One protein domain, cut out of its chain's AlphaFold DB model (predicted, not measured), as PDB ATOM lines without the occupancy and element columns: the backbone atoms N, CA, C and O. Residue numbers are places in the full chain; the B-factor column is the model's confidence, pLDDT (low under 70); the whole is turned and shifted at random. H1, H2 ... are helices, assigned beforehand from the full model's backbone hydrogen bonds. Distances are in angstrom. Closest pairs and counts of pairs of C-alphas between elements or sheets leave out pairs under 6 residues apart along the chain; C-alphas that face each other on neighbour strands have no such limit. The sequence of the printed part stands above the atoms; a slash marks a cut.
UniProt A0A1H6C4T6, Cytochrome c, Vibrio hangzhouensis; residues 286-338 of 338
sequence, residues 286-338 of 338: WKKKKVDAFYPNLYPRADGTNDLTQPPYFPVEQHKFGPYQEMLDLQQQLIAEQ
ATOM      1  N   TRP A 286      20.527 210.519  27.056       91.12
ATOM      2  CA  TRP A 286      19.124 210.699  26.683       91.12
ATOM      3  C   TRP A 286      18.176 209.784  27.471       91.12
ATOM      4  O   TRP A 286      17.078 210.214  27.822       91.12
ATOM      5  N   LYS A 287      18.611 208.577  27.872       91.94
ATOM      6  CA  LYS A 287      17.814 207.694  28.745       91.94
ATOM      7  C   LYS A 287      17.573 208.318  30.120       91.94
ATOM      8  O   LYS A 287      16.559 208.047  30.749       91.94
ATOM      9  N   LYS A 288      18.476 209.197  30.571       91.44
ATOM     10  CA  LYS A 288      18.395 209.944  31.839       91.44
ATOM     11  C   LYS A 288      17.757 211.333  31.671       91.44
ATOM     12  O   LYS A 288      17.700 212.097  32.647       91.44
ATOM     13  N   LYS A 289      17.294 211.697  30.464       91.88
ATOM     14  CA  LYS A 289      16.582 212.958  30.207       91.88
ATOM     15  C   LYS A 289      15.326 213.020  31.064       91.88
ATOM     16  O   LYS A 289      14.576 212.062  31.182       91.88
ATOM     17  N   LYS A 290      15.072 214.163  31.692       93.25
ATOM     18  CA  LYS A 290      13.912 214.308  32.577       93.25
ATOM     19  C   LYS A 290      12.628 214.292  31.744       93.25
ATOM     20  O   LYS A 290      12.537 215.022  30.760       93.25
ATOM     21  N   VAL A 291      11.660 213.463  32.143       93.81
ATOM     22  CA  VAL A 291      10.417 213.218  31.385       93.81
ATOM     23  C   VAL A 291       9.604 214.488  31.117       93.81
ATOM     24  O   VAL A 291       8.862 214.540  30.151       93.81
ATOM     25  N   ASP A 292       9.782 215.538  31.916       94.12
ATOM     26  CA  ASP A 292       9.098 216.827  31.800       94.12
ATOM     27  C   ASP A 292       9.912 217.917  31.065       94.12
ATOM     28  O   ASP A 292       9.534 219.088  31.050       94.12
ATOM     29  N   ALA A 293      11.051 217.562  30.459       90.38
ATOM     30  CA  ALA A 293      11.884 218.477  29.671       90.38
ATOM     31  C   ALA A 293      11.402 218.580  28.208       90.38
ATOM     32  O   ALA A 293      12.026 218.008  27.317       90.38
ATOM     33  N   PHE A 294      10.308 219.318  27.988       79.94
ATOM     34  CA  PHE A 294       9.408 219.245  26.820       79.94
ATOM     35  C   PHE A 294       9.913 219.722  25.444       79.94
ATOM     36  O   PHE A 294       9.135 219.704  24.493       79.94
ATOM     37  N   TYR A 295      11.180 220.114  25.267       80.19
ATOM     38  CA  TYR A 295      11.695 220.264  23.899       80.19
ATOM     39  C   TYR A 295      12.027 218.876  23.318       80.19
ATOM     40  O   TYR A 295      12.698 218.089  23.993       80.19
ATOM     41  N   PRO A 296      11.561 218.547  22.095       70.38
ATOM     42  CA  PRO A 296      11.411 217.174  21.574       70.38
ATOM     43  C   PRO A 296      12.717 216.433  21.231       70.38
ATOM     44  O   PRO A 296      12.722 215.405  20.547       70.38
ATOM     45  N   ASN A 297      13.842 216.930  21.724       75.38
ATOM     46  CA  ASN A 297      15.170 216.440  21.406       75.38
ATOM     47  C   ASN A 297      15.500 215.303  22.373       75.38
ATOM     48  O   ASN A 297      15.377 215.483  23.581       75.38
ATOM     49  N   LEU A 298      15.961 214.163  21.873       79.25
ATOM     50  CA  LEU A 298      16.501 213.095  22.719       79.25
ATOM     51  C   LEU A 298      15.503 212.436  23.697       79.25
ATOM     52  O   LEU A 298      15.841 212.140  24.842       79.25
ATOM     53  N   TYR A 299      14.255 212.239  23.268       82.00
ATOM     54  CA  TYR A 299      13.314 211.350  23.955       82.00
ATOM     55  C   TYR A 299      13.442 209.909  23.464       82.00
ATOM     56  O   TYR A 299      13.787 209.728  22.294       82.00
ATOM     57  N   PRO A 300      13.091 208.910  24.304       86.88
ATOM     58  CA  PRO A 300      12.838 207.566  23.816       86.88
ATOM     59  C   PRO A 300      11.857 207.600  22.647       86.88
ATOM     60  O   PRO A 300      10.826 208.283  22.690       86.88
ATOM     61  N   ARG A 301      12.212 206.886  21.590       89.75
ATOM     62  CA  ARG A 301      11.427 206.767  20.366       89.75
ATOM     63  C   ARG A 301      10.563 205.516  20.425       89.75
ATOM     64  O   ARG A 301      10.793 204.642  21.258       89.75
ATOM     65  N   ALA A 302       9.545 205.445  19.570       86.00
ATOM     66  CA  ALA A 302       8.593 204.329  19.560       86.00
ATOM     67  C   ALA A 302       9.251 202.947  19.339       86.00
ATOM     68  O   ALA A 302       8.702 201.933  19.755       86.00
ATOM     69  N   ASP A 303      10.434 202.911  18.725       84.69
ATOM     70  CA  ASP A 303      11.258 201.715  18.506       84.69
ATOM     71  C   ASP A 303      12.235 201.412  19.665       84.69
ATOM     72  O   ASP A 303      13.060 200.506  19.559       84.69
ATOM     73  N   GLY A 304      12.181 202.177  20.761       80.88
ATOM     74  CA  GLY A 304      13.089 202.049  21.905       80.88
ATOM     75  C   GLY A 304      14.467 202.693  21.704       80.88
ATOM     76  O   GLY A 304      15.330 202.565  22.575       80.88
ATOM     77  N   THR A 305      14.696 203.403  20.592       84.00
ATOM     78  CA  THR A 305      15.979 204.055  20.289       84.00
ATOM     79  C   THR A 305      15.929 205.574  20.528       84.00
ATOM     80  O   THR A 305      14.991 206.104  21.125       84.00
ATOM     81  N   ASN A 306      16.970 206.291  20.087       85.38
ATOM     82  CA  ASN A 306      17.004 207.755  20.009       85.38
ATOM     83  C   ASN A 306      17.092 208.254  18.550       85.38
ATOM     84  O   ASN A 306      17.595 209.346  18.277       85.38
ATOM     85  N   ASP A 307      16.638 207.438  17.597       86.75
ATOM     86  CA  ASP A 307      16.556 207.826  16.195       86.75
ATOM     87  C   ASP A 307      15.508 208.937  16.005       86.75
ATOM     88  O   ASP A 307      14.301 208.725  16.114       86.75
ATOM     89  N   LEU A 308      15.971 210.154  15.711       84.38
ATOM     90  CA  LEU A 308      15.102 211.318  15.520       84.38
ATOM     91  C   LEU A 308      14.179 211.191  14.293       84.38
ATOM     92  O   LEU A 308      13.262 212.002  14.164       84.38
ATOM     93  N   THR A 309      14.401 210.210  13.410       86.44
ATOM     94  CA  THR A 309      13.486 209.900  12.298       86.44
ATOM     95  C   THR A 309      12.215 209.188  12.764       86.44
ATOM     96  O   THR A 309      11.206 209.215  12.059       86.44
ATOM     97  N   GLN A 310      12.236 208.604  13.964       89.12
ATOM     98  CA  GLN A 310      11.088 207.948  14.575       89.12
ATOM     99  C   GLN A 310      10.268 208.932  15.431       89.12
ATOM    100  O   GLN A 310      10.805 209.884  16.022       89.12
ATOM    101  N   PRO A 311       8.944 208.727  15.552       88.75
ATOM    102  CA  PRO A 311       8.135 209.521  16.466       88.75
ATOM    103  C   PRO A 311       8.570 209.286  17.926       88.75
ATOM    104  O   PRO A 311       9.058 208.201  18.267       88.75
ATOM    105  N   PRO A 312       8.427 210.293  18.809       89.75
ATOM    106  CA  PRO A 312       8.650 210.090  20.237       89.75
ATOM    107  C   PRO A 312       7.654 209.057  20.779       89.75
ATOM    108  O   PRO A 312       6.522 208.982  20.302       89.75
ATOM    109  N   TYR A 313       8.073 208.279  21.780       91.94
ATOM    110  CA  TYR A 313       7.226 207.255  22.404       91.94
ATOM    111  C   TYR A 313       5.942 207.864  22.993       91.94
ATOM    112  O   TYR A 313       4.865 207.286  22.882       91.94
ATOM    113  N   PHE A 314       6.055 209.068  23.561       93.12
ATOM    114  CA  PHE A 314       4.936 209.850  24.078       93.12
ATOM    115  C   PHE A 314       4.822 211.194  23.342       93.12
ATOM    116  O   PHE A 314       5.836 211.772  22.933       93.12
ATOM    117  N   PRO A 315       3.605 211.737  23.168       92.31
ATOM    118  CA  PRO A 315       3.414 213.039  22.543       92.31
ATOM    119  C   PRO A 315       4.050 214.164  23.376       92.31
ATOM    120  O   PRO A 315       4.090 214.117  24.606       92.31
ATOM    121  N   VAL A 316       4.502 215.230  22.705       89.44
ATOM    122  CA  VAL A 316       5.133 216.400  23.351       89.44
ATOM    123  C   VAL A 316       4.233 217.021  24.425       89.44
ATOM    124  O   VAL A 316       4.719 217.419  25.481       89.44
ATOM    125  N   GLU A 317       2.920 217.043  24.191       92.88
ATOM    126  CA  GLU A 317       1.932 217.527  25.162       92.88
ATOM    127  C   GLU A 317       1.944 216.722  26.469       92.88
ATOM    128  O   GLU A 317       1.882 217.304  27.550       92.88
ATOM    129  N   GLN A 318       2.130 215.400  26.402       95.25
ATOM    130  CA  GLN A 318       2.233 214.567  27.601       95.25
ATOM    131  C   GLN A 318       3.542 214.832  28.354       95.25
ATOM    132  O   GLN A 318       3.543 214.903  29.581       95.25
ATOM    133  N   HIS A 319       4.652 215.085  27.660       94.12
ATOM    134  CA  HIS A 319       5.872 215.560  28.320       94.12
ATOM    135  C   HIS A 319       5.676 216.929  28.995       94.12
ATOM    136  O   HIS A 319       6.235 217.194  30.063       94.12
ATOM    137  N   LYS A 320       4.871 217.811  28.399       94.38
ATOM    138  CA  LYS A 320       4.634 219.161  28.917       94.38
ATOM    139  C   LYS A 320       3.685 219.185  30.116       94.38
ATOM    140  O   LYS A 320       3.940 219.947  31.046       94.38
ATOM    141  N   PHE A 321       2.648 218.347  30.115       97.25
ATOM    142  CA  PHE A 321       1.547 218.421  31.084       97.25
ATOM    143  C   PHE A 321       1.258 217.125  31.849       97.25
ATOM    144  O   PHE A 321       0.449 217.136  32.774       97.25
ATOM    145  N   GLY A 322       1.926 216.023  31.524       96.75
ATOM    146  CA  GLY A 322       1.633 214.705  32.076       96.75
ATOM    147  C   GLY A 322       0.396 214.053  31.436       96.75
ATOM    148  O   GLY A 322      -0.081 214.523  30.401       96.75
ATOM    149  N   PRO A 323      -0.140 212.972  32.032       97.62
ATOM    150  CA  PRO A 323       0.339 212.323  33.256       97.62
ATOM    151  C   PRO A 323       1.742 211.719  33.080       97.62
ATOM    152  O   PRO A 323       2.119 211.285  31.992       97.62
ATOM    153  N   TYR A 324       2.538 211.730  34.156       97.00
ATOM    154  CA  TYR A 324       3.973 211.409  34.099       97.00
ATOM    155  C   TYR A 324       4.331 209.965  34.443       97.00
ATOM    156  O   TYR A 324       5.462 209.567  34.167       97.00
ATOM    157  N   GLN A 325       3.418 209.206  35.055       97.25
ATOM    158  CA  GLN A 325       3.732 207.896  35.629       97.25
ATOM    159  C   GLN A 325       4.277 206.921  34.575       97.25
ATOM    160  O   GLN A 325       5.408 206.470  34.702       97.25
ATOM    161  N   GLU A 326       3.553 206.718  33.472       96.19
ATOM    162  CA  GLU A 326       3.964 205.796  32.399       96.19
ATOM    163  C   GLU A 326       5.325 206.160  31.782       96.19
ATOM    164  O   GLU A 326       6.125 205.291  31.447       96.19
ATOM    165  N   MET A 327       5.628 207.459  31.666       95.06
ATOM    166  CA  MET A 327       6.917 207.918  31.141       95.06
ATOM    167  C   MET A 327       8.074 207.611  32.094       95.06
ATOM    168  O   MET A 327       9.193 207.358  31.647       95.06
ATOM    169  N   LEU A 328       7.824 207.680  33.404       95.62
ATOM    170  CA  LEU A 328       8.810 207.337  34.427       95.62
ATOM    171  C   LEU A 328       9.048 205.828  34.466       95.62
ATOM    172  O   LEU A 328      10.206 205.416  34.522       95.62
ATOM    173  N   ASP A 329       7.982 205.037  34.362       95.81
ATOM    174  CA  ASP A 329       8.055 203.576  34.326       95.81
ATOM    175  C   ASP A 329       8.864 203.108  33.102       95.81
ATOM    176  O   ASP A 329       9.823 202.345  33.249       95.81
ATOM    177  N   LEU A 330       8.580 203.657  31.910       93.44
ATOM    178  CA  LEU A 330       9.366 203.377  30.701       93.44
ATOM    179  C   LEU A 330      10.832 203.795  30.866       93.44
ATOM    180  O   LEU A 330      11.739 203.053  30.496       93.44
ATOM    181  N   GLN A 331      11.093 204.988  31.408       92.44
ATOM    182  CA  GLN A 331      12.463 205.448  31.634       92.44
ATOM    183  C   GLN A 331      13.234 204.492  32.556       92.44
ATOM    184  O   GLN A 331      14.399 204.198  32.287       92.44
ATOM    185  N   GLN A 332      12.601 204.009  33.625       93.12
ATOM    186  CA  GLN A 332      13.217 203.056  34.540       93.12
ATOM    187  C   GLN A 332      13.512 201.722  33.845       93.12
ATOM    188  O   GLN A 332      14.614 201.196  34.008       93.12
ATOM    189  N   GLN A 333      12.581 201.221  33.030       92.50
ATOM    190  CA  GLN A 333      12.780 200.018  32.223       92.50
ATOM    191  C   GLN A 333      13.980 200.165  31.271       92.50
ATOM    192  O   GLN A 333      14.894 199.345  31.305       92.50
ATOM    193  N   LEU A 334      14.037 201.246  30.487       88.75
ATOM    194  CA  LEU A 334      15.109 201.477  29.505       88.75
ATOM    195  C   LEU A 334      16.503 201.618  30.135       88.75
ATOM    196  O   LEU A 334      17.511 201.343  29.477       88.75
ATOM    197  N   ILE A 335      16.572 202.109  31.376       88.88
ATOM    198  CA  ILE A 335      17.819 202.185  32.149       88.88
ATOM    199  C   ILE A 335      18.209 200.799  32.681       88.88
ATOM    200  O   ILE A 335      19.395 200.496  32.713       88.88
ATOM    201  N   ALA A 336      17.242 199.969  33.081       89.19
ATOM    202  CA  ALA A 336      17.491 198.639  33.641       89.19
ATOM    203  C   ALA A 336      17.878 197.576  32.594       89.19
ATOM    204  O   ALA A 336      18.546 196.608  32.937       89.19
ATOM    205  N   GLU A 337      17.470 197.742  31.335       83.31
ATOM    206  CA  GLU A 337      17.783 196.826  30.221       83.31
ATOM    207  C   GLU A 337      19.224 196.957  29.675       83.31
ATOM    208  O   GLU A 337      19.540 196.391  28.627       83.31
ATOM    209  N   GLN A 338      20.092 197.722  30.343       68.81
ATOM    210  CA  GLN A 338      21.451 198.040  29.903       68.81
ATOM    211  C   GLN A 338      22.528 197.353  30.744       68.81
ATOM    212  O   GLN A 338      23.530 196.918  30.133       68.81
TER     213      GLN A 338
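What this domain is: This is residues 286 to 338 of the 338 residues of the protein "Cytochrome c" of Vibrio hangzhouensis (UniProt A0A1H6C4T6). There is little regular structure here: the printed part winds first through a long stretch with no named element, residues 286 to 315, and then through short H1 at one end of the long axis and longer H2 along one side. The 53 printed residues hold two named helices, H1 then H2, and no named strand; the class is all helix, with only 18 residues in named elements. The whole is compact, radius of gyration of the C-alphas 10.0 A, rounded, with spans of 28 by 24 by 14 A.

Where its parts are: Begin at C-alpha 286, (19.124, 210.699, 26.683). At C-alpha 316, (5.133, 216.400, 23.351), H1 begins and runs to Phe 321. H2 holds residues 325 to 336, 16.7 A long, ending at C-alpha 336, (17.491, 198.639, 33.641).

How they stand to each other: A tight link of 3 residues joins H1 to H2, yet the two are only just apart, their closest C-alphas 8.2 A from each other. In both helices every O i to N i+4 pair is within hydrogen-bond range.

The domain as a whole: The farthest C-alphas, of Phe 321 and Gln 338, are 28.5 A apart. The printed part has no cut; residue 338, the chain's last, is under 70 in pLDDT.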